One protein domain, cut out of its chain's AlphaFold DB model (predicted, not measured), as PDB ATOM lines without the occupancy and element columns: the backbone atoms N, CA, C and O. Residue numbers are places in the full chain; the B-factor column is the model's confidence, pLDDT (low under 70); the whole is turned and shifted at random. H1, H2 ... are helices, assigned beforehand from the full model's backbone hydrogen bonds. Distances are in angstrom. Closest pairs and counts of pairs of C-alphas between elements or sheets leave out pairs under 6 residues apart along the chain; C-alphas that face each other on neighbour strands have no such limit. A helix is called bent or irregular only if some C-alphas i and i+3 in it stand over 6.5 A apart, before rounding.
ATOM      1  N   PHE A   2      20.555 -22.544   5.896       65.31
ATOM      2  CA  PHE A   2      19.153 -22.289   5.508       65.31
ATOM      3  C   PHE A   2      18.615 -20.906   5.931       65.31
ATOM      4  O   PHE A   2      18.107 -20.166   5.097       65.31
ATOM      5  N   VAL A   3      18.806 -20.516   7.197       73.00
ATOM      6  CA  VAL A   3      18.347 -19.209   7.714       73.00
ATOM      7  C   VAL A   3      19.011 -18.039   6.982       73.00
ATOM      8  O   VAL A   3      18.345 -17.067   6.656       73.00
ATOM      9  N   PHE A   4      20.305 -18.139   6.668       78.94
ATOM     10  CA  PHE A   4      21.028 -17.090   5.946       78.94
ATOM     11  C   PHE A   4      20.496 -16.908   4.518       78.94
ATOM     12  O   PHE A   4      20.220 -15.787   4.099       78.94
ATOM     13  N   ASN A   5      20.279 -18.013   3.802       79.00
ATOM     14  CA  ASN A   5      19.717 -17.981   2.455       79.00
ATOM     15  C   ASN A   5      18.281 -17.420   2.442       79.00
ATOM     16  O   ASN A   5      17.965 -16.556   1.625       79.00
ATOM     17  N   ALA A   6      17.444 -17.830   3.401       77.62
ATOM     18  CA  ALA A   6      16.095 -17.292   3.553       77.62
ATOM     19  C   ALA A   6      16.111 -15.780   3.841       77.62
ATOM     20  O   ALA A   6      15.379 -15.020   3.209       77.62
ATOM     21  N   SER A   7      16.986 -15.320   4.738       85.44
ATOM     22  CA  SER A   7      17.139 -13.892   5.038       85.44
ATOM     23  C   SER A   7      17.564 -13.081   3.812       85.44
ATOM     24  O   SER A   7      16.994 -12.019   3.571       85.44
ATOM     25  N   LEU A   8      18.500 -13.581   2.996       85.19
ATOM     26  CA  LEU A   8      18.903 -12.924   1.746       85.19
ATOM     27  C   LEU A   8      17.742 -12.800   0.757       85.19
ATOM     28  O   LEU A   8      17.565 -11.746   0.147       85.19
ATOM     29  N   LEU A   9      16.922 -13.845   0.633       85.62
ATOM     30  CA  LEU A   9      15.727 -13.808  -0.203       85.62
ATOM     31  C   LEU A   9      14.758 -12.713   0.266       85.62
ATOM     32  O   LEU A   9      14.292 -11.913  -0.546       85.62
ATOM     33  N   TYR A  10      14.459 -12.649   1.567       86.56
ATOM     34  CA  TYR A  10      13.546 -11.642   2.117       86.56
ATOM     35  C   TYR A  10      14.101 -10.223   2.007       86.56
ATOM     36  O   TYR A  10      13.354  -9.312   1.648       86.56
ATOM     37  N   LEU A  11      15.403 -10.033   2.233       89.31
ATOM     38  CA  LEU A  11      16.068  -8.750   2.003       89.31
ATOM     39  C   LEU A  11      15.930  -8.322   0.541       89.31
ATOM     40  O   LEU A  11      15.478  -7.209   0.276       89.31
ATOM     41  N   GLY A  12      16.216  -9.220  -0.406       86.31
ATOM     42  CA  GLY A  12      16.011  -8.963  -1.831       86.31
ATOM     43  C   GLY A  12      14.576  -8.526  -2.133       86.31
ATOM     44  O   GLY A  12      14.368  -7.542  -2.837       86.31
ATOM     45  N   ARG A  13      13.572  -9.181  -1.533       88.25
ATOM     46  CA  ARG A  13      12.153  -8.819  -1.722       88.25
ATOM     47  C   ARG A  13      11.821  -7.418  -1.232       88.25
ATOM     48  O   ARG A  13      11.053  -6.731  -1.899       88.25
ATOM     49  N   ILE A  14      12.395  -6.994  -0.111       89.12
ATOM     50  CA  ILE A  14      12.221  -5.631   0.400       89.12
ATOM     51  C   ILE A  14      12.773  -4.632  -0.624       89.12
ATOM     52  O   ILE A  14      12.046  -3.736  -1.048       89.12
ATOM     53  N   PHE A  15      14.006  -4.831  -1.105       86.75
ATOM     54  CA  PHE A  15      14.597  -3.975  -2.144       86.75
ATOM     55  C   PHE A  15      13.765  -3.953  -3.433       86.75
ATOM     56  O   PHE A  15      13.506  -2.884  -3.987       86.75
ATOM     57  N   GLY A  16      13.283  -5.115  -3.876       82.44
ATOM     58  CA  GLY A  16      12.389  -5.234  -5.027       82.44
ATOM     59  C   GLY A  16      11.090  -4.451  -4.857       82.44
ATOM     60  O   GLY A  16      10.700  -3.702  -5.752       82.44
ATOM     61  N   ALA A  17      10.453  -4.546  -3.690       81.94
ATOM     62  CA  ALA A  17       9.230  -3.807  -3.392       81.94
ATOM     63  C   ALA A  17       9.459  -2.285  -3.355       81.94
ATOM     64  O   ALA A  17       8.662  -1.539  -3.919       81.94
ATOM     65  N   PHE A  18      10.567  -1.812  -2.774       83.25
ATOM     66  CA  PHE A  18      10.919  -0.385  -2.784       83.25
ATOM     67  C   PHE A  18      11.167   0.145  -4.202       83.25
ATOM     68  O   PHE A  18      10.718   1.243  -4.549       83.25
ATOM     69  N   SER A  19      11.830  -0.657  -5.041       80.88
ATOM     70  CA  SER A  19      12.145  -0.294  -6.424       80.88
ATOM     71  C   SER A  19      10.896  -0.066  -7.285       80.88
ATOM     72  O   SER A  19      10.941   0.731  -8.227       80.88
ATOM     73  N   LEU A  20       9.755  -0.668  -6.914       78.81
ATOM     74  CA  LEU A  20       8.482  -0.529  -7.622       78.81
ATOM     75  C   LEU A  20       8.095   0.936  -7.844       78.81
ATOM     76  O   LEU A  20       7.720   1.295  -8.955       78.81
ATOM     77  N   SER A  21       8.218   1.783  -6.817       72.44
ATOM     78  CA  SER A  21       7.812   3.195  -6.891       72.44
ATOM     79  C   SER A  21       8.522   3.941  -8.028       72.44
ATOM     80  O   SER A  21       7.900   4.671  -8.796       72.44
ATOM     81  N   THR A  22       9.817   3.678  -8.202       77.00
ATOM     82  CA  THR A  22      10.641   4.278  -9.259       77.00
ATOM     83  C   THR A  22      10.437   3.634 -10.630       77.00
ATOM     84  O   THR A  22      10.494   4.313 -11.654       77.00
ATOM     85  N   LEU A  23      10.192   2.323 -10.670       76.44
ATOM     86  CA  LEU A  23      10.074   1.543 -11.901       76.44
ATOM     87  C   LEU A  23       8.696   1.708 -12.555       76.44
ATOM     88  O   LEU A  23       8.607   1.819 -13.775       76.44
ATOM     89  N   VAL A  24       7.627   1.811 -11.764       71.88
ATOM     90  CA  VAL A  24       6.259   2.070 -12.252       71.88
ATOM     91  C   VAL A  24       6.148   3.419 -12.962       71.88
ATOM     92  O   VAL A  24       5.376   3.541 -13.919       71.88
ATOM     93  N   ALA A  25       6.938   4.410 -12.537       70.75
ATOM     94  CA  ALA A  25       7.002   5.723 -13.173       70.75
ATOM     95  C   ALA A  25       7.671   5.690 -14.559       70.75
ATOM     96  O   ALA A  25       7.362   6.523 -15.402       70.75
ATOM     97  N   LYS A  26       8.568   4.725 -14.809       73.25
ATOM     98  CA  LYS A  26       9.333   4.611 -16.063       73.25
ATOM     99  C   LYS A  26       8.702   3.689 -17.104       73.25
ATOM    100  O   LYS A  26       9.179   3.636 -18.232       73.25
ATOM    101  N   VAL A  27       7.688   2.914 -16.726       72.31
ATOM    102  CA  VAL A  27       7.121   1.867 -17.576       72.31
ATOM    103  C   VAL A  27       5.701   2.237 -17.985       72.31
ATOM    104  O   VAL A  27       4.833   2.412 -17.132       72.31
ATOM    105  N   ASP A  28       5.436   2.297 -19.290       64.94
ATOM    106  CA  ASP A  28       4.115   2.649 -19.833       64.94
ATOM    107  C   ASP A  28       3.068   1.551 -19.629       64.94
ATOM    108  O   ASP A  28       1.888   1.839 -19.475       64.94
ATOM    109  N   ASN A  29       3.477   0.286 -19.540       66.69
ATOM    110  CA  ASN A  29       2.569  -0.842 -19.371       66.69
ATOM    111  C   ASN A  29       2.635  -1.417 -17.948       66.69
ATOM    112  O   ASN A  29       3.653  -1.952 -17.515       66.69
ATOM    113  N   LYS A  30       1.527  -1.394 -17.196       70.06
ATOM    114  CA  LYS A  30       1.516  -1.961 -15.829       70.06
ATOM    115  C   LYS A  30       1.783  -3.475 -15.808       70.06
ATOM    116  O   LYS A  30       2.309  -3.982 -14.826       70.06
ATOM    117  N   ARG A  31       1.519  -4.179 -16.919       72.75
ATOM    118  CA  ARG A  31       1.806  -5.617 -17.089       72.75
ATOM    119  C   ARG A  31       3.288  -5.960 -17.247       72.75
ATOM    120  O   ARG A  31       3.687  -7.068 -16.906       72.75
ATOM    121  N   THR A  32       4.117  -5.043 -17.756       75.44
ATOM    122  CA  THR A  32       5.514  -5.369 -18.095       75.44
ATOM    123  C   THR A  32       6.379  -5.588 -16.859       75.44
ATOM    124  O   THR A  32       7.234  -6.465 -16.876       75.44
ATOM    125  N   LEU A  33       6.120  -4.876 -15.761       80.69
ATOM    126  CA  LEU A  33       6.856  -5.047 -14.505       80.69
ATOM    127  C   LEU A  33       6.663  -6.429 -13.858       80.69
ATOM    128  O   LEU A  33       7.670  -7.105 -13.632       80.69
ATOM    129  N   PRO A  34       5.430  -6.902 -13.592       81.88
ATOM    130  CA  PRO A  34       5.221  -8.238 -13.044       81.88
ATOM    131  C   PRO A  34       5.636  -9.335 -14.026       81.88
ATOM    132  O   PRO A  34       6.223 -10.323 -13.601       81.88
ATOM    133  N   MET A  35       5.423  -9.146 -15.334       83.00
ATOM    134  CA  MET A  35       5.850 -10.106 -16.355       83.00
ATOM    135  C   MET A  35       7.373 -10.300 -16.351       83.00
ATOM    136  O   MET A  35       7.839 -11.423 -16.181       83.00
ATOM    137  N   ILE A  36       8.155  -9.219 -16.474       84.38
ATOM    138  CA  ILE A  36       9.627  -9.287 -16.453       84.38
ATOM    139  C   ILE A  36      10.106  -9.882 -15.129       84.38
ATOM    140  O   ILE A  36      10.971 -10.750 -15.127       84.38
ATOM    141  N   SER A  37       9.508  -9.468 -14.014       84.62
ATOM    142  CA  SER A  37       9.859  -9.976 -12.687       84.62
ATOM    143  C   SER A  37       9.657 -11.488 -12.570       84.62
ATOM    144  O   SER A  37      10.560 -12.188 -12.122       84.62
ATOM    145  N   PHE A  38       8.506 -12.010 -13.005       85.31
ATOM    146  CA  PHE A  38       8.215 -13.443 -12.949       85.31
ATOM    147  C   PHE A  38       9.041 -14.261 -13.937       85.31
ATOM    148  O   PHE A  38       9.492 -15.347 -13.579       85.31
ATOM    149  N   PHE A  39       9.319 -13.730 -15.131       87.31
ATOM    150  CA  PHE A  39      10.219 -14.387 -16.076       87.31
ATOM    151  C   PHE A  39      11.655 -14.445 -15.554       87.31
ATOM    152  O   PHE A  39      12.250 -15.518 -15.536       87.31
ATOM    153  N   VAL A  40      12.201 -13.321 -15.080       87.12
ATOM    154  CA  VAL A  40      13.570 -13.257 -14.550       87.12
ATOM    155  C   VAL A  40      13.707 -14.154 -13.321       87.12
ATOM    156  O   VAL A  40      14.595 -15.001 -13.291       87.12
ATOM    157  N   SER A  41      12.805 -14.048 -12.341       86.62
ATOM    158  CA  SER A  41      12.831 -14.916 -11.157       86.62
ATOM    159  C   SER A  41      12.634 -16.394 -11.512       86.62
ATOM    160  O   SER A  41      13.322 -17.241 -10.951       86.62
ATOM    161  N   GLY A  42      11.747 -16.718 -12.459       85.38
ATOM    162  CA  GLY A  42      11.510 -18.093 -12.905       85.38
ATOM    163  C   GLY A  42      12.734 -18.717 -13.577       85.38
ATOM    164  O   GLY A  42      13.139 -19.819 -13.212       85.38
ATOM    165  N   VAL A  43      13.381 -17.991 -14.498       87.25
ATOM    166  CA  VAL A  43      14.624 -18.439 -15.150       87.25
ATOM    167  C   VAL A  43      15.741 -18.622 -14.121       87.25
ATOM    168  O   VAL A  43      16.422 -19.644 -14.138       87.25
ATOM    169  N   LEU A  44      15.908 -17.674 -13.191       85.25
ATOM    170  CA  LEU A  44      16.936 -17.767 -12.152       85.25
ATOM    171  C   LEU A  44      16.726 -18.978 -11.235       85.25
ATOM    172  O   LEU A  44      17.695 -19.677 -10.952       85.25
ATOM    173  N   MET A  45      15.486 -19.279 -10.833       84.06
ATOM    174  CA  MET A  45      15.189 -20.472 -10.024       84.06
ATOM    175  C   MET A  45      15.446 -21.779 -10.786       84.06
ATOM    176  O   MET A  45      15.955 -22.739 -10.212       84.06
ATOM    177  N   VAL A  46      15.173 -21.831 -12.093       84.50
ATOM    178  CA  VAL A  46      15.518 -23.012 -12.902       84.50
ATOM    179  C   VAL A  46      17.037 -23.181 -12.993       84.50
ATOM    180  O   VAL A  46      17.537 -24.283 -12.775       84.50
ATOM    181  N   ILE A  47      17.788 -22.095 -13.220       84.06
ATOM    182  CA  ILE A  47      19.258 -22.137 -13.281       84.06
ATOM    183  C   ILE A  47      19.855 -22.602 -11.946       84.06
ATOM    184  O   ILE A  47      20.754 -23.440 -11.942       84.06
ATOM    185  N   MET A  48      19.317 -22.139 -10.813       81.19
ATOM    186  CA  MET A  48      19.750 -22.566  -9.475       81.19
ATOM    187  C   MET A  48      19.677 -24.076  -9.242       81.19
ATOM    188  O   MET A  48      20.437 -24.592  -8.425       81.19
ATOM    189  N   THR A  49      18.798 -24.786  -9.952       77.25
ATOM    190  CA  THR A  49      18.647 -26.244  -9.807       77.25
ATOM    191  C   THR A  49      19.892 -26.992 -10.300       77.25
ATOM    192  O   THR A  49      20.219 -28.059  -9.789       77.25
ATOM    193  N   PHE A  50      20.621 -26.424 -11.264       75.75
ATOM    194  CA  PHE A  50      21.806 -27.047 -11.861       75.75
ATOM    195  C   PHE A  50      23.123 -26.633 -11.188       75.75
ATOM    196  O   PHE A  50      24.179 -27.147 -11.560       75.75
ATOM    197  N   LEU A  51      23.098 -25.720 -10.206       72.31
ATOM    198  CA  LEU A  51      24.317 -25.285  -9.525       72.31
ATOM    199  C   LEU A  51      24.772 -26.301  -8.459       72.31
ATOM    200  O   LEU A  51      24.013 -26.607  -7.536       72.31
ATOM    201  N   PRO A  52      26.036 -26.769  -8.502       63.56
ATOM    202  CA  PRO A  52      26.585 -27.618  -7.455       63.56
ATOM    203  C   PRO A  52      26.855 -26.794  -6.188       63.56
ATOM    204  O   PRO A  52      27.848 -26.077  -6.078       63.56
ATOM    205  N   VAL A  53      25.980 -26.938  -5.193       65.81
ATOM    206  CA  VAL A  53      26.047 -26.232  -3.895       65.81
ATOM    207  C   VAL A  53      27.163 -26.773  -2.975       65.81
ATOM    208  O   VAL A  53      27.375 -26.276  -1.875       65.81
ATOM    209  N   HIS A  54      27.891 -27.802  -3.419       64.69
ATOM    210  CA  HIS A  54      28.958 -28.461  -2.656       64.69
ATOM    211  C   HIS A  54      30.311 -27.734  -2.726       64.69
ATOM    212  O   HIS A  54      31.196 -28.022  -1.922       64.69
ATOM    213  N   THR A  55      30.474 -26.785  -3.651       73.38
ATOM    214  CA  THR A  55      31.690 -25.970  -3.794       73.38
ATOM    215  C   THR A  55      31.451 -24.580  -3.207       73.38
ATOM    216  O   THR A  55      30.400 -23.993  -3.455       73.38
ATOM    217  N   GLN A  56      32.432 -24.003  -2.499       71.06
ATOM    218  CA  GLN A  56      32.322 -22.661  -1.897       71.06
ATOM    219  C   GLN A  56      31.888 -21.588  -2.920       71.06
ATOM    220  O   GLN A  56      30.973 -20.815  -2.662       71.06
ATOM    221  N   ILE A  57      32.459 -21.629  -4.129       75.38
ATOM    222  CA  ILE A  57      32.104 -20.740  -5.252       75.38
ATOM    223  C   ILE A  57      30.643 -20.938  -5.695       75.38
ATOM    224  O   ILE A  57      29.949 -19.978  -6.025       75.38
ATOM    225  N   GLY A  58      30.156 -22.184  -5.691       75.06
ATOM    226  CA  GLY A  58      28.772 -22.508  -6.038       75.06
ATOM    227  C   GLY A  58      27.777 -22.015  -4.987       75.06
ATOM    228  O   GLY A  58      26.698 -21.543  -5.339       75.06
ATOM    229  N   LEU A  59      28.158 -22.056  -3.707       76.25
ATOM    230  CA  LEU A  59      27.355 -21.537  -2.602       76.25
ATOM    231  C   LEU A  59      27.219 -20.007  -2.661       76.25
ATOM    232  O   LEU A  59      26.121 -19.477  -2.474       76.25
ATOM    233  N   ASP A  60      28.309 -19.298  -2.959       79.19
ATOM    234  CA  ASP A  60      28.301 -17.836  -3.085       79.19
ATOM    235  C   ASP A  60      27.448 -17.383  -4.276       79.19
ATOM    236  O   ASP A  60      26.610 -16.485  -4.142       79.19
ATOM    237  N   LEU A  61      27.578 -18.066  -5.418       81.38
ATOM    238  CA  LEU A  61      26.755 -17.804  -6.597       81.38
ATOM    239  C   LEU A  61      25.272 -18.106  -6.332       81.38
ATOM    240  O   LEU A  61      24.413 -17.298  -6.683       81.38
ATOM    241  N   TYR A  62      24.958 -19.207  -5.641       83.38
ATOM    242  CA  TYR A  62      23.588 -19.533  -5.237       83.38
ATOM    243  C   TYR A  62      22.976 -18.441  -4.346       83.38
ATOM    244  O   TYR A  62      21.841 -18.010  -4.570       83.38
ATOM    245  N   ASN A  63      23.730 -17.933  -3.367       82.38
ATOM    246  CA  ASN A  63      23.282 -16.853  -2.484       82.38
ATOM    247  C   ASN A  63      23.062 -15.535  -3.238       82.38
ATOM    248  O   ASN A  63      22.048 -14.866  -3.026       82.38
ATOM    249  N   PHE A  64      23.965 -15.187  -4.155       84.38
ATOM    250  CA  PHE A  64      23.822 -14.001  -4.997       84.38
ATOM    251  C   PHE A  64      22.584 -14.086  -5.899       84.38
ATOM    252  O   PHE A  64      21.766 -13.165  -5.942       84.38
ATOM    253  N   MET A  65      22.376 -15.226  -6.559       84.00
ATOM    254  CA  MET A  65      21.189 -15.443  -7.385       84.00
ATOM    255  C   MET A  65      19.905 -15.459  -6.538       84.00
ATOM    256  O   MET A  65      18.861 -14.998  -7.006       84.00
ATOM    257  N   THR A  66      19.960 -15.948  -5.290       85.25
ATOM    258  CA  THR A  66      18.816 -15.946  -4.353       85.25
ATOM    259  C   THR A  66      18.391 -14.516  -4.041       85.25
ATOM    260  O   THR A  66      17.202 -14.203  -4.063       85.25
ATOM    261  N   PHE A  67      19.358 -13.624  -3.827       86.56
ATOM    262  CA  PHE A  67      19.091 -12.208  -3.606       86.56
ATOM    263  C   PHE A  67      18.409 -11.552  -4.819       86.56
ATOM    264  O   PHE A  67      17.377 -10.898  -4.661       86.56
ATOM    265  N   ILE A  68      18.911 -11.794  -6.037       86.94
ATOM    266  CA  ILE A  68      18.305 -11.267  -7.276       86.94
ATOM    267  C   ILE A  68      16.889 -11.817  -7.478       86.94
ATOM    268  O   ILE A  68      15.960 -11.072  -7.793       86.94
ATOM    269  N   THR A  69      16.703 -13.116  -7.250       86.50
ATOM    270  CA  THR A  69      15.387 -13.763  -7.327       86.50
ATOM    271  C   THR A  69      14.423 -13.150  -6.312       86.50
ATOM    272  O   THR A  69      13.252 -12.944  -6.633       86.50
ATOM    273  N   GLY A  70      14.919 -12.789  -5.124       85.69
ATOM    274  CA  GLY A  70      14.188 -12.030  -4.116       85.69
ATOM    275  C   GLY A  70      13.728 -10.668  -4.629       85.69
ATOM    276  O   GLY A  70      12.551 -10.347  -4.490       85.69
ATOM    277  N   ILE A  71      14.606  -9.901  -5.283       88.06
ATOM    278  CA  ILE A  71      14.256  -8.603  -5.890       88.06
ATOM    279  C   ILE A  71      13.119  -8.766  -6.902       88.06
ATOM    280  O   ILE A  71      12.096  -8.090  -6.783       88.06
ATOM    281  N   GLY A  72      13.252  -9.699  -7.850       84.81
ATOM    282  CA  GLY A  72      12.195  -9.973  -8.829       84.81
ATOM    283  C   GLY A  72      10.894 -10.433  -8.162       84.81
ATOM    284  O   GLY A  72       9.822  -9.906  -8.451       84.81
ATOM    285  N   GLY A  73      10.969 -11.326  -7.175       83.81
ATOM    286  CA  GLY A  73       9.796 -11.800  -6.441       83.81
ATOM    287  C   GLY A  73       9.077 -10.695  -5.658       83.81
ATOM    288  O   GLY A  73       7.848 -10.682  -5.605       83.81
ATOM    289  N   GLY A  74       9.824  -9.761  -5.063       84.00
ATOM    290  CA  GLY A  74       9.277  -8.592  -4.370       84.00
ATOM    291  C   GLY A  74       8.609  -7.607  -5.326       84.00
ATOM    292  O   GLY A  74       7.468  -7.208  -5.097       84.00
ATOM    293  N   LEU A  75       9.285  -7.279  -6.430       85.94
ATOM    294  CA  LEU A  75       8.766  -6.389  -7.469       85.94
ATOM    295  C   LEU A  75       7.500  -6.958  -8.127       85.94
ATOM    296  O   LEU A  75       6.519  -6.233  -8.304       85.94
ATOM    297  N   GLY A  76       7.494  -8.256  -8.444       83.69
ATOM    298  CA  GLY A  76       6.365  -8.941  -9.070       83.69
ATOM    299  C   GLY A  76       5.116  -8.945  -8.191       83.69
ATOM    300  O   GLY A  76       4.053  -8.514  -8.635       83.69
ATOM    301  N   LEU A  77       5.245  -9.346  -6.920       84.81
ATOM    302  CA  LEU A  77       4.127  -9.340  -5.965       84.81
ATOM    303  C   LEU A  77       3.590  -7.934  -5.702       84.81
ATOM    304  O   LEU A  77       2.378  -7.731  -5.732       84.81
ATOM    305  N   ALA A  78       4.474  -6.962  -5.470       84.44
ATOM    306  CA  ALA A  78       4.062  -5.587  -5.209       84.44
ATOM    307  C   ALA A  78       3.344  -4.977  -6.431       84.44
ATOM    308  O   ALA A  78       2.307  -4.329  -6.278       84.44
ATOM    309  N   SER A  79       3.827  -5.263  -7.646       82.38
ATOM    310  CA  SER A  79       3.151  -4.865  -8.887       82.38
ATOM    311  C   SER A  79       1.766  -5.505  -9.020       82.38
ATOM    312  O   SER A  79       0.810  -4.813  -9.353       82.38
ATOM    313  N   MET A  80       1.636  -6.809  -8.735       82.50
ATOM    314  CA  MET A  80       0.352  -7.516  -8.831       82.50
ATOM    315  C   MET A  80      -0.701  -6.937  -7.886       82.50
ATOM    316  O   MET A  80      -1.826  -6.691  -8.315       82.50
ATOM    317  N   PHE A  81      -0.347  -6.678  -6.623       82.25
ATOM    318  CA  PHE A  81      -1.282  -6.059  -5.678       82.25
ATOM    319  C   PHE A  81      -1.663  -4.629  -6.087       82.25
ATOM    320  O   PHE A  81      -2.796  -4.219  -5.854       82.25
ATOM    321  N   GLY A  82      -0.771  -3.909  -6.776       81.44
ATOM    322  CA  GLY A  82      -1.080  -2.614  -7.384       81.44
ATOM    323  C   GLY A  82      -2.080  -2.679  -8.547       81.44
ATOM    324  O   GLY A  82      -2.754  -1.690  -8.810       81.44
ATOM    325  N   MET A  83      -2.223  -3.826  -9.220       78.94
ATOM    326  CA  MET A  83      -3.172  -4.017 -10.334       78.94
ATOM    327  C   MET A  83      -4.577  -4.432  -9.869       78.94
ATOM    328  O   MET A  83      -5.544  -4.329 -10.625       78.94
ATOM    329  N   VAL A  84      -4.715  -4.894  -8.622       82.38
ATOM    330  CA  VAL A  84      -6.009  -5.270  -8.033       82.38
ATOM    331  C   VAL A  84      -7.024  -4.117  -8.079       82.38
ATOM    332  O   VAL A  84      -8.103  -4.337  -8.635       82.38
ATOM    333  N   PRO A  85      -6.724  -2.900  -7.574       79.44
ATOM    334  CA  PRO A  85      -7.671  -1.786  -7.636       79.44
ATOM    335  C   PRO A  85      -8.040  -1.415  -9.077       79.44
ATOM    336  O   PRO A  85      -9.228  -1.263  -9.360       79.44
ATOM    337  N   ASP A  86      -7.079  -1.400 -10.006       77.81
ATOM    338  CA  ASP A  86      -7.344  -1.119 -11.425       77.81
ATOM    339  C   ASP A  86      -8.393  -2.081 -12.010       77.81
ATOM    340  O   ASP A  86      -9.291  -1.693 -12.761       77.81
ATOM    341  N   THR A  87      -8.311  -3.356 -11.623       77.62
ATOM    342  CA  THR A  87      -9.248  -4.395 -12.066       77.62
ATOM    343  C   THR A  87     -10.643  -4.171 -11.479       77.62
ATOM    344  O   THR A  87     -11.654  -4.402 -12.151       77.62
ATOM    345  N   THR A  88     -10.727  -3.690 -10.234       78.75
ATOM    346  CA  THR A  88     -12.018  -3.356  -9.616       78.75
ATOM    347  C   THR A  88     -12.695  -2.169 -10.294       78.75
ATOM    348  O   THR A  88     -13.908  -2.201 -10.497       78.75
ATOM    349  N   GLU A  89     -11.929  -1.161 -10.710       78.19
ATOM    350  CA  GLU A  89     -12.454  -0.006 -11.440       78.19
ATOM    351  C   GLU A  89     -12.897  -0.384 -12.852       78.19
ATOM    352  O   GLU A  89     -13.983   0.008 -13.278       78.19
ATOM    353  N   TYR A  90     -12.130  -1.237 -13.540       76.69
ATOM    354  CA  TYR A  90     -12.535  -1.805 -14.827       76.69
ATOM    355  C   TYR A  90     -13.870  -2.559 -14.734       76.69
ATOM    356  O   TYR A  90     -14.777  -2.345 -15.542       76.69
ATOM    357  N   SER A  91     -14.020  -3.413 -13.716       75.94
ATOM    358  CA  SER A  91     -15.274  -4.133 -13.472       75.94
ATOM    359  C   SER A  91     -16.432  -3.181 -13.182       75.94
ATOM    360  O   SER A  91     -17.555  -3.451 -13.609       75.94
ATOM    361  N   GLN A  92     -16.185  -2.083 -12.465       77.88
ATOM    362  CA  GLN A  92     -17.211  -1.080 -12.199       77.88
ATOM    363  C   GLN A  92     -17.610  -0.337 -13.478       77.88
ATOM    364  O   GLN A  92     -18.795  -0.115 -13.688       77.88
ATOM    365  N   HIS A  93     -16.662   0.004 -14.353       71.56
ATOM    366  CA  HIS A  93     -16.964   0.662 -15.625       71.56
ATOM    367  C   HIS A  93     -17.835  -0.220 -16.532       71.56
ATOM    368  O   HIS A  93     -18.844   0.236 -17.067       71.56
ATOM    369  N   LYS A  94     -17.484  -1.505 -16.658       74.88
ATOM    370  CA  LYS A  94     -18.189  -2.438 -17.547       74.88
ATOM    371  C   LYS A  94     -19.537  -2.908 -16.995       74.88
ATOM    372  O   LYS A  94     -20.492  -3.022 -17.754       74.88
ATOM    373  N   SER A  95     -19.608  -3.198 -15.697       76.12
ATOM    374  CA  SER A  95     -20.798  -3.797 -15.078       76.12
ATOM    375  C   SER A  95     -21.652  -2.800 -14.293       76.12
ATOM    376  O   SER A  95     -22.692  -3.197 -13.782       76.12
ATOM    377  N   GLN A  96     -21.213  -1.544 -14.132       68.44
ATOM    378  CA  GLN A  96     -21.866  -0.481 -13.341       68.44
ATOM    379  C   GLN A  96     -22.115  -0.825 -11.853       68.44
ATOM    380  O   GLN A  96     -22.628  -0.007 -11.093       68.44
ATOM    381  N   ILE A  97     -21.688  -2.007 -11.393       75.69
ATOM    382  CA  ILE A  97     -21.800  -2.486 -10.014       75.69
ATOM    383  C   ILE A  97     -20.423  -2.422  -9.353       75.69
ATOM    384  O   ILE A  97     -19.437  -2.971  -9.851       75.69
ATOM    385  N   ARG A  98     -20.352  -1.781  -8.184       72.88
ATOM    386  CA  ARG A  98     -19.114  -1.677  -7.406       72.88
ATOM    387  C   ARG A  98     -18.904  -2.924  -6.544       72.88
ATOM    388  O   ARG A  98     -19.305  -2.965  -5.387       72.88
ATOM    389  N   ALA A  99     -18.222  -3.926  -7.094       77.88
ATOM    390  CA  ALA A  99     -17.921  -5.195  -6.418       77.88
ATOM    391  C   ALA A  99     -16.458  -5.306  -5.928       77.88
ATOM    392  O   ALA A  99     -15.863  -6.384  -5.946       77.88
ATOM    393  N   ALA A 100     -15.858  -4.197  -5.478       79.19
ATOM    394  CA  ALA A 100     -14.437  -4.145  -5.110       79.19
ATOM    395  C   ALA A 100     -14.054  -5.125  -3.981       79.19
ATOM    396  O   ALA A 100     -12.992  -5.752  -4.032       79.19
ATOM    397  N   GLY A 101     -14.939  -5.293  -2.989       83.50
ATOM    398  CA  GLY A 101     -14.742  -6.237  -1.885       83.50
ATOM    399  C   GLY A 101     -14.763  -7.690  -2.354       83.50
ATOM    400  O   GLY A 101     -13.859  -8.449  -2.026       83.50
ATOM    401  N   PHE A 102     -15.733  -8.055  -3.198       87.12
ATOM    402  CA  PHE A 102     -15.851  -9.414  -3.730       87.12
ATOM    403  C   PHE A 102     -14.627  -9.809  -4.564       87.12
ATOM    404  O   PHE A 102     -14.057 -10.875  -4.343       87.12
ATOM    405  N   ILE A 103     -14.167  -8.927  -5.458       85.31
ATOM    406  CA  ILE A 103     -12.989  -9.175  -6.303       85.31
ATOM    407  C   ILE A 103     -11.733  -9.354  -5.441       85.31
ATOM    408  O   ILE A 103     -11.003 -10.331  -5.600       85.31
ATOM    409  N   SER A 104     -11.503  -8.456  -4.478       85.69
ATOM    410  CA  SER A 104     -10.330  -8.525  -3.596       85.69
ATOM    411  C   SER A 104     -10.352  -9.772  -2.703       85.69
ATOM    412  O   SER A 104      -9.320 -10.417  -2.507       85.69
ATOM    413  N   SER A 105     -11.519 -10.155  -2.179       90.00
ATOM    414  CA  SER A 105     -11.687 -11.387  -1.401       90.00
ATOM    415  C   SER A 105     -11.472 -12.634  -2.253       90.00
ATOM    416  O   SER A 105     -10.785 -13.552  -1.807       90.00
ATOM    417  N   PHE A 106     -11.995 -12.663  -3.481       90.12
ATOM    418  CA  PHE A 106     -11.822 -13.784  -4.403       90.12
ATOM    419  C   PHE A 106     -10.352 -13.986  -4.787       90.12
ATOM    420  O   PHE A 106      -9.863 -15.114  -4.764       90.12
ATOM    421  N   ILE A 107      -9.618 -12.899  -5.047       87.81
ATOM    422  CA  ILE A 107      -8.172 -12.950  -5.307       87.81
ATOM    423  C   ILE A 107      -7.444 -13.583  -4.117       87.81
ATOM    424  O   ILE A 107      -6.707 -14.551  -4.285       87.81
ATOM    425  N   ASN A 108      -7.690 -13.096  -2.898       89.62
ATOM    426  CA  ASN A 108      -7.057 -13.647  -1.696       89.62
ATOM    427  C   ASN A 108      -7.446 -15.110  -1.431       89.62
ATOM    428  O   ASN A 108      -6.616 -15.900  -0.978       89.62
ATOM    429  N   PHE A 109      -8.692 -15.488  -1.721       93.25
ATOM    430  CA  PHE A 109      -9.141 -16.875  -1.653       93.25
ATOM    431  C   PHE A 109      -8.361 -17.758  -2.635       93.25
ATOM    432  O   PHE A 109      -7.797 -18.768  -2.216       93.25
ATOM    433  N   ALA A 110      -8.236 -17.342  -3.897       90.56
ATOM    434  CA  ALA A 110      -7.459 -18.057  -4.907       90.56
ATOM    435  C   ALA A 110      -5.982 -18.208  -4.500       90.56
ATOM    436  O   ALA A 110      -5.419 -19.292  -4.640       90.56
ATOM    437  N   PHE A 111      -5.376 -17.169  -3.909       88.94
ATOM    438  CA  PHE A 111      -4.020 -17.247  -3.351       88.94
ATOM    439  C   PHE A 111      -3.902 -18.317  -2.261       88.94
ATOM    440  O   PHE A 111      -2.978 -19.128  -2.297       88.94
ATOM    441  N   LYS A 112      -4.837 -18.353  -1.305       92.38
ATOM    442  CA  LYS A 112      -4.822 -19.348  -0.220       92.38
ATOM    443  C   LYS A 112      -5.005 -20.769  -0.740       92.38
ATOM    444  O   LYS A 112      -4.286 -21.663  -0.304       92.38
ATOM    445  N   VAL A 113      -5.928 -20.966  -1.680       94.50
ATOM    446  CA  VAL A 113      -6.153 -22.269  -2.322       94.50
ATOM    447  C   VAL A 113      -4.897 -22.715  -3.072       94.50
ATOM    448  O   VAL A 113      -4.445 -23.839  -2.879       94.50
ATOM    449  N   GLY A 114      -4.276 -21.826  -3.851       88.69
ATOM    450  CA  GLY A 114      -3.029 -22.119  -4.557       88.69
ATOM    451  C   GLY A 114      -1.887 -22.495  -3.610       88.69
ATOM    452  O   GLY A 114      -1.187 -23.477  -3.851       88.69
ATOM    453  N   MET A 115      -1.735 -21.772  -2.494       90.56
ATOM    454  CA  MET A 115      -0.744 -22.118  -1.472       90.56
ATOM    455  C   MET A 115      -1.025 -23.479  -0.834       90.56
ATOM    456  O   MET A 115      -0.091 -24.259  -0.687       90.56
ATOM    457  N   ALA A 116      -2.281 -23.784  -0.499       92.88
ATOM    458  CA  ALA A 116      -2.659 -25.065   0.094       92.88
ATOM    459  C   ALA A 116      -2.392 -26.247  -0.851       92.88
ATOM    460  O   ALA A 116      -1.855 -27.266  -0.428       92.88
ATOM    461  N   ILE A 117      -2.723 -26.101  -2.138       92.62
ATOM    462  CA  ILE A 117      -2.459 -27.137  -3.144       92.62
ATOM    463  C   ILE A 117      -0.947 -27.330  -3.315       92.62
ATOM    464  O   ILE A 117      -0.469 -28.461  -3.300       92.62
ATOM    465  N   CYS A 118      -0.185 -26.239  -3.429       88.12
ATOM    466  CA  CYS A 118       1.266 -26.299  -3.598       88.12
ATOM    467  C   CYS A 118       1.953 -27.001  -2.417       88.12
ATOM    468  O   CYS A 118       2.739 -27.929  -2.615       88.12
ATOM    469  N   THR A 119       1.622 -26.615  -1.181       88.88
ATOM    470  CA  THR A 119       2.210 -27.229   0.016       88.88
ATOM    471  C   THR A 119       1.795 -28.688   0.185       88.88
ATOM    472  O   THR A 119       2.635 -29.506   0.561       88.88
ATOM    473  N   ALA A 120       0.547 -29.044  -0.141       91.88
ATOM    474  CA  ALA A 120       0.074 -30.425  -0.094       91.88
ATOM    475  C   ALA A 120       0.818 -31.327  -1.092       91.88
ATOM    476  O   ALA A 120       1.313 -32.385  -0.705       91.88
ATOM    477  N   VAL A 121       0.954 -30.893  -2.352       90.00
ATOM    478  CA  VAL A 121       1.658 -31.658  -3.396       90.00
ATOM    479  C   VAL A 121       3.123 -31.874  -3.020       90.00
ATOM    480  O   VAL A 121       3.609 -33.003  -3.079       90.00
ATOM    481  N   ILE A 122       3.817 -30.821  -2.575       87.62
ATOM    482  CA  ILE A 122       5.213 -30.920  -2.124       87.62
ATOM    483  C   ILE A 122       5.324 -31.892  -0.940       87.62
ATOM    484  O   ILE A 122       6.196 -32.761  -0.938       87.62
ATOM    485  N   GLY A 123       4.412 -31.798   0.031       87.50
ATOM    486  CA  GLY A 123       4.368 -32.691   1.188       87.50
ATOM    487  C   GLY A 123       4.172 -34.163   0.814       87.50
ATOM    488  O   GLY A 123       4.876 -35.023   1.342       87.50
ATOM    489  N   TRP A 124       3.273 -34.467  -0.124       89.12
ATOM    490  CA  TRP A 124       3.048 -35.837  -0.597       89.12
ATOM    491  C   TRP A 124       4.250 -36.413  -1.342       89.12
ATOM    492  O   TRP A 124       4.622 -37.558  -1.090       89.12
ATOM    493  N   VAL A 125       4.892 -35.625  -2.210       87.12
ATOM    494  CA  VAL A 125       6.101 -36.053  -2.933       87.12
ATOM    495  C   VAL A 125       7.235 -36.367  -1.953       87.12
ATOM    496  O   VAL A 125       7.875 -37.410  -2.060       87.12
ATOM    497  N   LEU A 126       7.448 -35.508  -0.954       85.69
ATOM    498  CA  LEU A 126       8.452 -35.724   0.092       85.69
ATOM    499  C   LEU A 126       8.138 -36.951   0.953       85.69
ATOM    500  O   LEU A 126       9.039 -37.737   1.246       85.69
ATOM    501  N   GLY A 127       6.869 -37.138   1.322       84.62
ATOM    502  CA  GLY A 127       6.415 -38.302   2.081       84.62
ATOM    503  C   GLY A 127       6.636 -39.615   1.329       84.62
ATOM    504  O   GLY A 127       7.164 -40.563   1.904       84.62
ATOM    505  N   TYR A 128       6.318 -39.655   0.031       85.44
ATOM    506  CA  TYR A 128       6.546 -40.835  -0.814       85.44
ATOM    507  C   TYR A 128       8.034 -41.186  -0.950       85.44
ATOM    508  O   TYR A 128       8.401 -42.357  -0.986       85.44
ATOM    509  N   LEU A 129       8.905 -40.176  -0.974       83.62
ATOM    510  CA  LEU A 129      10.357 -40.356  -1.042       83.62
ATOM    511  C   LEU A 129      10.998 -40.733   0.306       83.62
ATOM    512  O   LEU A 129      12.217 -40.881   0.374       83.62
ATOM    513  N   GLY A 130      10.202 -40.901   1.368       80.88
ATOM    514  CA  GLY A 130      10.688 -41.314   2.683       80.88
ATOM    515  C   GLY A 130      11.367 -40.192   3.470       80.88
ATOM    516  O   GLY A 130      12.261 -40.465   4.269       80.88
ATOM    517  N   TYR A 131      10.973 -38.932   3.250       82.88
ATOM    518  CA  TYR A 131      11.467 -37.807   4.044       82.88
ATOM    519  C   TYR A 131      11.166 -38.014   5.536       82.88
ATOM    520  O   TYR A 131      10.005 -38.079   5.941       82.88
ATOM    521  N   ALA A 132      12.210 -38.051   6.364       78.25
ATOM    522  CA  ALA A 132      12.081 -38.105   7.820       78.25
ATOM    523  C   ALA A 132      12.757 -36.890   8.466       78.25
ATOM    524  O   ALA A 132      13.937 -36.631   8.256       78.25
ATOM    525  N   ALA A 133      12.011 -36.103   9.236       75.19
ATOM    526  CA  ALA A 133      12.551 -34.895   9.854       75.19
ATOM    527  C   ALA A 133      13.691 -35.222  10.841       75.19
ATOM    528  O   ALA A 133      13.663 -36.244  11.522       75.19
ATOM    529  N   ASN A 134      14.673 -34.321  10.948       76.25
ATOM    530  CA  ASN A 134      15.793 -34.393  11.899       76.25
ATOM    531  C   ASN A 134      16.762 -35.584  11.747       76.25
ATOM    532  O   ASN A 134      17.573 -35.810  12.643       76.25
ATOM    533  N   ILE A 135      16.743 -36.304  10.619       83.31
ATOM    534  CA  ILE A 135      17.764 -37.314  10.292       83.31
ATOM    535  C   ILE A 135      18.589 -36.925   9.060       83.31
ATOM    536  O   ILE A 135      18.191 -36.067   8.267       83.31
ATOM    537  N   ILE A 136      19.750 -37.569   8.894       76.62
ATOM    538  CA  ILE A 136      20.564 -37.451   7.678       76.62
ATOM    539  C   ILE A 136      19.760 -38.041   6.517       76.62
ATOM    540  O   ILE A 136      19.463 -39.234   6.492       76.62
ATOM    541  N   GLN A 137      19.387 -37.182   5.574       77.56
ATOM    542  CA  GLN A 137      18.565 -37.560   4.431       77.56
ATOM    543  C   GLN A 137      19.383 -38.279   3.362       77.56
ATOM    544  O   GLN A 137      20.545 -37.949   3.120       77.56
ATOM    545  N   SER A 138      18.733 -39.206   2.657       82.31
ATOM    546  CA  SER A 138      19.292 -39.812   1.448       82.31
ATOM    547  C   SER A 138      19.590 -38.738   0.384       82.31
ATOM    548  O   SER A 138      18.802 -37.792   0.240       82.31
ATOM    549  N   PRO A 139      20.664 -38.886  -0.420       80.44
ATOM    550  CA  PRO A 139      20.954 -37.997  -1.547       80.44
ATOM    551  C   PRO A 139      19.759 -37.802  -2.492       80.44
ATOM    552  O   PRO A 139      19.550 -36.705  -3.007       80.44
ATOM    553  N   THR A 140      18.928 -38.834  -2.667       80.62
ATOM    554  CA  THR A 140      17.714 -38.776  -3.496       80.62
ATOM    555  C   THR A 140      16.680 -37.800  -2.934       80.62
ATOM    556  O   THR A 140      16.092 -37.024  -3.685       80.62
ATOM    557  N   VAL A 141      16.489 -37.788  -1.611       82.19
ATOM    558  CA  VAL A 141      15.554 -36.879  -0.926       82.19
ATOM    559  C   VAL A 141      16.074 -35.443  -0.979       82.19
ATOM    560  O   VAL A 141      15.305 -34.522  -1.244       82.19
ATOM    561  N   LEU A 142      17.383 -35.239  -0.801       80.38
ATOM    562  CA  LEU A 142      18.006 -33.915  -0.916       80.38
ATOM    563  C   LEU A 142      17.866 -33.332  -2.327       80.38
ATOM    564  O   LEU A 142      17.527 -32.156  -2.476       80.38
ATOM    565  N   ASN A 143      18.073 -34.152  -3.360       81.06
ATOM    566  CA  ASN A 143      17.884 -33.720  -4.740       81.06
ATOM    567  C   ASN A 143      16.408 -33.399  -5.030       81.06
ATOM    568  O   ASN A 143      16.098 -32.370  -5.624       81.06
ATOM    569  N   ALA A 144      15.481 -34.223  -4.536       82.50
ATOM    570  CA  ALA A 144      14.054 -33.959  -4.678       82.50
ATOM    571  C   ALA A 144      13.621 -32.650  -4.000       82.50
ATOM    572  O   ALA A 144      12.838 -31.900  -4.584       82.50
ATOM    573  N   ILE A 145      14.162 -32.328  -2.817       82.94
ATOM    574  CA  ILE A 145      13.935 -31.033  -2.153       82.94
ATOM    575  C   ILE A 145      14.415 -29.884  -3.043       82.94
ATOM    576  O   ILE A 145      13.684 -28.908  -3.214       82.94
ATOM    577  N   ASN A 146      15.612 -29.998  -3.629       82.19
ATOM    578  CA  ASN A 146      16.155 -28.967  -4.515       82.19
ATOM    579  C   ASN A 146      15.255 -28.760  -5.747       82.19
ATOM    580  O   ASN A 146      14.831 -27.638  -6.016       82.19
ATOM    581  N   ILE A 147      14.870 -29.843  -6.424       83.12
ATOM    582  CA  ILE A 147      13.993 -29.801  -7.602       83.12
ATOM    583  C   ILE A 147      12.624 -29.198  -7.253       83.12
ATOM    584  O   ILE A 147      12.121 -28.347  -7.986       83.12
ATOM    585  N   CYS A 148      12.022 -29.590  -6.128       84.06
ATOM    586  CA  CYS A 148      10.725 -29.056  -5.709       84.06
ATOM    587  C   CYS A 148      10.801 -27.559  -5.375       84.06
ATOM    588  O   CYS A 148       9.918 -26.798  -5.759       84.06
ATOM    589  N   MET A 149      11.852 -27.123  -4.676       79.56
ATOM    590  CA  MET A 149      11.976 -25.731  -4.236       79.56
ATOM    591  C   MET A 149      12.401 -24.783  -5.357       79.56
ATOM    592  O   MET A 149      11.925 -23.652  -5.389       79.56
ATOM    593  N   ASN A 150      13.255 -25.234  -6.277       83.31
ATOM    594  CA  ASN A 150      13.832 -24.393  -7.324       83.31
ATOM    595  C   ASN A 150      13.141 -24.609  -8.673       83.31
ATOM    596  O   ASN A 150      12.539 -23.685  -9.217       83.31
ATOM    597  N   MET A 151      13.155 -25.834  -9.198       84.06
ATOM    598  CA  MET A 151      12.655 -26.117 -10.543       84.06
ATOM    599  C   MET A 151      11.134 -25.999 -10.635       84.06
ATOM    600  O   MET A 151      10.631 -25.282 -11.498       84.06
ATOM    601  N   VAL A 152      10.392 -26.651  -9.734       85.19
ATOM    602  CA  VAL A 152       8.917 -26.619  -9.762       85.19
ATOM    603  C   VAL A 152       8.408 -25.196  -9.518       85.19
ATOM    604  O   VAL A 152       7.605 -24.692 -10.304       85.19
ATOM    605  N   CYS A 153       8.923 -24.506  -8.497       86.88
ATOM    606  CA  CYS A 153       8.583 -23.103  -8.241       86.88
ATOM    607  C   CYS A 153       8.957 -22.186  -9.415       86.88
ATOM    608  O   CYS A 153       8.168 -21.318  -9.790       86.88
ATOM    609  N   GLY A 154      10.126 -22.398 -10.027       85.50
ATOM    610  CA  GLY A 154      10.583 -21.645 -11.192       85.50
ATOM    611  C   GLY A 154       9.656 -21.812 -12.395       85.50
ATOM    612  O   GLY A 154       9.255 -20.820 -13.000       85.50
ATOM    613  N   ILE A 155       9.229 -23.043 -12.698       87.44
ATOM    614  CA  ILE A 155       8.281 -23.326 -13.787       87.44
ATOM    615  C   ILE A 155       6.930 -22.655 -13.523       87.44
ATOM    616  O   ILE A 155       6.380 -22.019 -14.420       87.44
ATOM    617  N   VAL A 156       6.405 -22.740 -12.297       88.19
ATOM    618  CA  VAL A 156       5.138 -22.082 -11.935       88.19
ATOM    619  C   VAL A 156       5.239 -20.560 -12.101       88.19
ATOM    620  O   VAL A 156       4.308 -19.938 -12.614       88.19
ATOM    621  N   LEU A 157       6.378 -19.955 -11.746       86.38
ATOM    622  CA  LEU A 157       6.629 -18.529 -11.984       86.38
ATOM    623  C   LEU A 157       6.703 -18.186 -13.476       86.38
ATOM    624  O   LEU A 157       6.141 -17.172 -13.882       86.38
ATOM    625  N   LEU A 158       7.330 -19.028 -14.302       88.50
ATOM    626  CA  LEU A 158       7.365 -18.834 -15.756       88.50
ATOM    627  C   LEU A 158       5.965 -18.895 -16.372       88.50
ATOM    628  O   LEU A 158       5.617 -18.044 -17.190       88.50
ATOM    629  N   VAL A 159       5.136 -19.851 -15.943       87.88
ATOM    630  CA  VAL A 159       3.728 -19.941 -16.361       87.88
ATOM    631  C   VAL A 159       2.960 -18.691 -15.925       87.88
ATOM    632  O   VAL A 159       2.196 -18.140 -16.714       87.88
ATOM    633  N   GLY A 160       3.206 -18.189 -14.712       83.12
ATOM    634  CA  GLY A 160       2.646 -16.921 -14.235       83.12
ATOM    635  C   GLY A 160       3.077 -15.721 -15.084       83.12
ATOM    636  O   GLY A 160       2.243 -14.902 -15.464       83.12
ATOM    637  N   GLY A 161       4.357 -15.642 -15.454       82.56
ATOM    638  CA  GLY A 161       4.874 -14.634 -16.380       82.56
ATOM    639  C   GLY A 161       4.203 -14.708 -17.753       82.56
ATOM    640  O   GLY A 161       3.798 -13.681 -18.296       82.56
ATOM    641  N   PHE A 162       4.007 -15.915 -18.285       85.81
ATOM    642  CA  PHE A 162       3.311 -16.132 -19.554       85.81
ATOM    643  C   PHE A 162       1.829 -15.738 -19.478       85.81
ATOM    644  O   PHE A 162       1.313 -15.091 -20.387       85.81
ATOM    645  N   ALA A 163       1.151 -16.036 -18.366       83.31
ATOM    646  CA  ALA A 163      -0.233 -15.622 -18.139       83.31
ATOM    647  C   ALA A 163      -0.398 -14.090 -18.175       83.31
ATOM    648  O   ALA A 163      -1.413 -13.590 -18.659       83.31
ATOM    649  N   MET A 164       0.622 -13.334 -17.749       79.19
ATOM    650  CA  MET A 164       0.608 -11.866 -17.813       79.19
ATOM    651  C   MET A 164       0.652 -11.308 -19.244       79.19
ATOM    652  O   MET A 164       0.267 -10.156 -19.446       79.19
ATOM    653  N   ILE A 165       1.048 -12.099 -20.250       74.62
ATOM    654  CA  ILE A 165       0.997 -11.685 -21.664       74.62
ATOM    655  C   ILE A 165      -0.458 -11.505 -22.121       74.62
ATOM    656  O   ILE A 165      -0.758 -10.584 -22.879       74.62
ATOM    657  N   PHE A 166      -1.381 -12.323 -21.602       75.38
ATOM    658  CA  PHE A 166      -2.814 -12.222 -21.897       75.38
ATOM    659  C   PHE A 166      -3.505 -11.060 -21.172       75.38
ATOM    660  O   PHE A 166      -4.680 -10.783 -21.419       75.38
ATOM    661  N   TYR A 167      -2.795 -10.352 -20.288       69.06
ATOM    662  CA  TYR A 167      -3.337  -9.186 -19.610       69.06
ATOM    663  C   TYR A 167      -3.383  -7.989 -20.570       69.06
ATOM    664  O   TYR A 167      -2.358  -7.384 -20.891       69.06
ATOM    665  N   ASN A 168      -4.587  -7.646 -21.029       60.09
ATOM    666  CA  ASN A 168      -4.860  -6.576 -21.998       60.09
ATOM    667  C   ASN A 168      -5.423  -5.295 -21.350       60.09
ATOM    668  O   ASN A 168      -6.260  -4.618 -21.942       60.09
ATOM    669  N   LEU A 169      -4.976  -4.939 -20.140       61.00
ATOM    670  CA  LEU A 169      -5.263  -3.621 -19.556       61.00
ATOM    671  C   LEU A 169      -4.060  -2.691 -19.791       61.00
ATOM    672  O   LEU A 169      -3.091  -2.693 -19.028       61.00
ATOM    673  N   ASP A 170      -4.109  -1.940 -20.891       60.56
ATOM    674  CA  ASP A 170      -3.144  -0.880 -21.214       60.56
ATOM    675  C   ASP A 170      -3.426   0.366 -20.343       60.56
ATOM    676  O   ASP A 170      -4.588   0.684 -20.064       60.56
ATOM    677  N   LYS A 171      -2.378   1.095 -19.917       59.88
ATOM    678  CA  LYS A 171      -2.514   2.352 -19.154       59.88
ATOM    679  C   LYS A 171      -3.383   3.367 -19.899       59.88
ATOM    680  O   LYS A 171      -4.112   4.107 -19.247       59.88
ATOM    681  N   LYS A 172      -3.339   3.391 -21.238       58.00
ATOM    682  CA  LYS A 172      -4.152   4.313 -22.055       58.00
ATOM    683  C   LYS A 172      -5.646   4.027 -21.945       58.00
ATOM    684  O   LYS A 172      -6.438   4.946 -21.761       58.00
ATOM    685  N   THR A 173      -6.026   2.753 -22.021       61.16
ATOM    686  CA  THR A 173      -7.420   2.330 -21.852       61.16
ATOM    687  C   THR A 173      -7.874   2.585 -20.421       61.16
ATOM    688  O   THR A 173      -8.971   3.089 -20.213       61.16
ATOM    689  N   TYR A 174      -7.016   2.296 -19.437       64.12
ATOM    690  CA  TYR A 174      -7.303   2.557 -18.029       64.12
ATOM    691  C   TYR A 174      -7.528   4.050 -17.742       64.12
ATOM    692  O   TYR A 174      -8.547   4.390 -17.150       64.12
ATOM    693  N   ALA A 175      -6.659   4.940 -18.233       61.28
ATOM    694  CA  ALA A 175      -6.805   6.387 -18.053       61.28
ATOM    695  C   ALA A 175      -8.129   6.916 -18.634       61.28
ATOM    696  O   ALA A 175      -8.872   7.602 -17.941       61.28
ATOM    697  N   HIS A 176      -8.488   6.498 -19.853       63.44
ATOM    698  CA  HIS A 176      -9.771   6.864 -20.463       63.44
ATOM    699  C   HIS A 176     -10.990   6.386 -19.657       63.44
ATOM    700  O   HIS A 176     -12.013   7.069 -19.621       63.44
ATOM    701  N   MET A 177     -10.906   5.213 -19.021       66.56
ATOM    702  CA  MET A 177     -11.997   4.678 -18.198       66.56
ATOM    703  C   MET A 177     -12.117   5.390 -16.849       66.56
ATOM    704  O   MET A 177     -13.236   5.590 -16.379       66.56
ATOM    705  N   VAL A 178     -10.994   5.777 -16.238       67.25
ATOM    706  CA  VAL A 178     -10.983   6.554 -14.989       67.25
ATOM    707  C   VAL A 178     -11.588   7.937 -15.223       67.25
ATOM    708  O   VAL A 178     -12.515   8.302 -14.501       67.25
ATOM    709  N   ASP A 179     -11.175   8.637 -16.284       68.62
ATOM    710  CA  ASP A 179     -11.741   9.941 -16.655       68.62
ATOM    711  C   ASP A 179     -13.251   9.842 -16.932       68.62
ATOM    712  O   ASP A 179     -14.043  10.671 -16.478       68.62
ATOM    713  N   ALA A 180     -13.690   8.788 -17.632       66.25
ATOM    714  CA  ALA A 180     -15.110   8.545 -17.879       66.25
ATOM    715  C   ALA A 180     -15.898   8.309 -16.576       66.25
ATOM    716  O   ALA A 180     -16.978   8.868 -16.401       66.25
ATOM    717  N   LEU A 181     -15.356   7.518 -15.641       67.00
ATOM    718  CA  LEU A 181     -15.980   7.259 -14.339       67.00
ATOM    719  C   LEU A 181     -16.027   8.506 -13.445       67.00
ATOM    720  O   LEU A 181     -16.985   8.674 -12.688       67.00
ATOM    721  N   GLU A 182     -15.009   9.365 -13.498       71.62
ATOM    722  CA  GLU A 182     -14.971  10.608 -12.729       71.62
ATOM    723  C   GLU A 182     -16.042  11.591 -13.216       71.62
ATOM    724  O   GLU A 182     -16.796  12.127 -12.399       71.62
ATOM    725  N   ASN A 183     -16.226  11.707 -14.532       70.06
ATOM    726  CA  ASN A 183     -17.300  12.506 -15.122       70.06
ATOM    727  C   ASN A 183     -18.698  12.007 -14.706       70.06
ATOM    728  O   ASN A 183     -19.525  12.802 -14.256       70.06
ATOM    729  N   THR A 184     -18.950  10.691 -14.723       67.00
ATOM    730  CA  THR A 184     -20.240  10.126 -14.268       67.00
ATOM    731  C   THR A 184     -20.484  10.330 -12.762       67.00
ATOM    732  O   THR A 184     -21.630  10.442 -12.317       67.00
ATOM    733  N   ARG A 185     -19.427  10.390 -11.938       65.38
ATOM    734  CA  ARG A 185     -19.541  10.704 -10.498       65.38
ATOM    735  C   ARG A 185     -19.880  12.172 -10.245       65.38
ATOM    736  O   ARG A 185     -20.547  12.460  -9.254       65.38
ATOM    737  N   ILE A 186     -19.407  13.081 -11.099       65.75
ATOM    738  CA  ILE A 186     -19.717  14.514 -11.019       65.75
ATOM    739  C   ILE A 186     -21.166  14.769 -11.451       65.75
ATOM    740  O   ILE A 186     -21.856  15.545 -10.794       65.75
ATOM    741  N   GLU A 187     -21.652  14.083 -12.488       61.19
ATOM    742  CA  GLU A 187     -23.047  14.190 -12.938       61.19
ATOM    743  C   GLU A 187     -24.048  13.667 -11.903       61.19
ATOM    744  O   GLU A 187     -25.012  14.359 -11.609       61.19
ATOM    745  N   ASN A 188     -23.796  12.517 -11.267       61.12
ATOM    746  CA  ASN A 188     -24.687  11.977 -10.224       61.12
ATOM    747  C   ASN A 188     -24.683  12.775  -8.902       61.12
ATOM    748  O   ASN A 188     -25.439  12.450  -7.987       61.12
ATOM    749  N   LYS A 189     -23.793  13.765  -8.751       56.84
ATOM    750  CA  LYS A 189     -23.742  14.660  -7.584       56.84
ATOM    751  C   LYS A 189     -24.472  15.992  -7.799       56.84
ATOM    752  O   LYS A 189     -24.601  16.735  -6.826       56.84
TER     753      LYS A 189
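What this domain is: This is residues 2 to 189 of the 190 residues of the protein "MFS/sugar transport protein" of Propionispira arboris (UniProt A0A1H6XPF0). Four long helical pieces, H1, H3a, H2 and H5, pack one on the next along a rod, and H4 runs beside them like a strut, meeting H3b at one end and H5 near the other, with a gap between. H6 lies at the H3b end of the rod, where residues 182 to 189 stick out. The printed part has 188 residues with six named helices, H1 to H6 in chain order, and no named strand; the class is all helix. It is loose, with a radius of gyration of the C-alphas of 20.4 A, and spans 71 by 34 by 25 A.

How they stand to each other: H1, residues 2 to 26, has a kink of 41 degrees near residue 20. H3, residues 56 to 95, was assigned as one helix by its hydrogen bonds but is bent, with C-alphas 82 and 85 6.6 A apart; its arms are H3a, residues 56 to 82, and H3b, residues 85 to 95. H1 touches H3a at a steep tilt of 44 degrees, closest at the C-alphas of Arg 13 and Gly 74, 3.9 A. H2, residues 32 to 49, forms a helical hairpin with H3a, closest at the C-alphas of Pro 34 and Gly 76, 4.2 A. H5, residues 139 to 166, touches H2, closest at the C-alphas of Gly 42 and Gly 154, 4.1 A. H4, residues 100 to 128, forms a hairpin with H5, touching it with residues 122 to 126 alone; the closest C-alphas, of Ile 122 and Cys 148, are 6.8 A apart. H4 touches H3b with residues 100 to 103 alone, closest at the C-alphas of Thr 88 and Ala 100, 5.2 A. H6, residues 171 to 187, touches H3b with residues 174 to 181 alone, closest at the C-alphas of His 93 and Leu 181, 6.8 A. Every O i to N i+4 pair is within hydrogen-bond range in H3a, H3b, H4 and H6, against 17 of 21 in H1, 13 of 14 in H2 and 20 of 24 in H5.

Where its parts are: H1 begins at C-alpha 2, (19.153, -22.289, 5.508), and is 35.9 A long. H3a measures 39.3 A, H4 42.5 A and H5 40.5 A. H6 ends at C-alpha 187, (-23.047, 14.190, -12.938).

The domain as a whole: The two C-alphas farthest apart, of Ile 136 and Glu 187, are 70.7 A apart. The printed part has no cut and no long link. Mean pLDDT of the printed part is 79.6; 28 residues are under 70, among them 167 to 181 and 184 to 189.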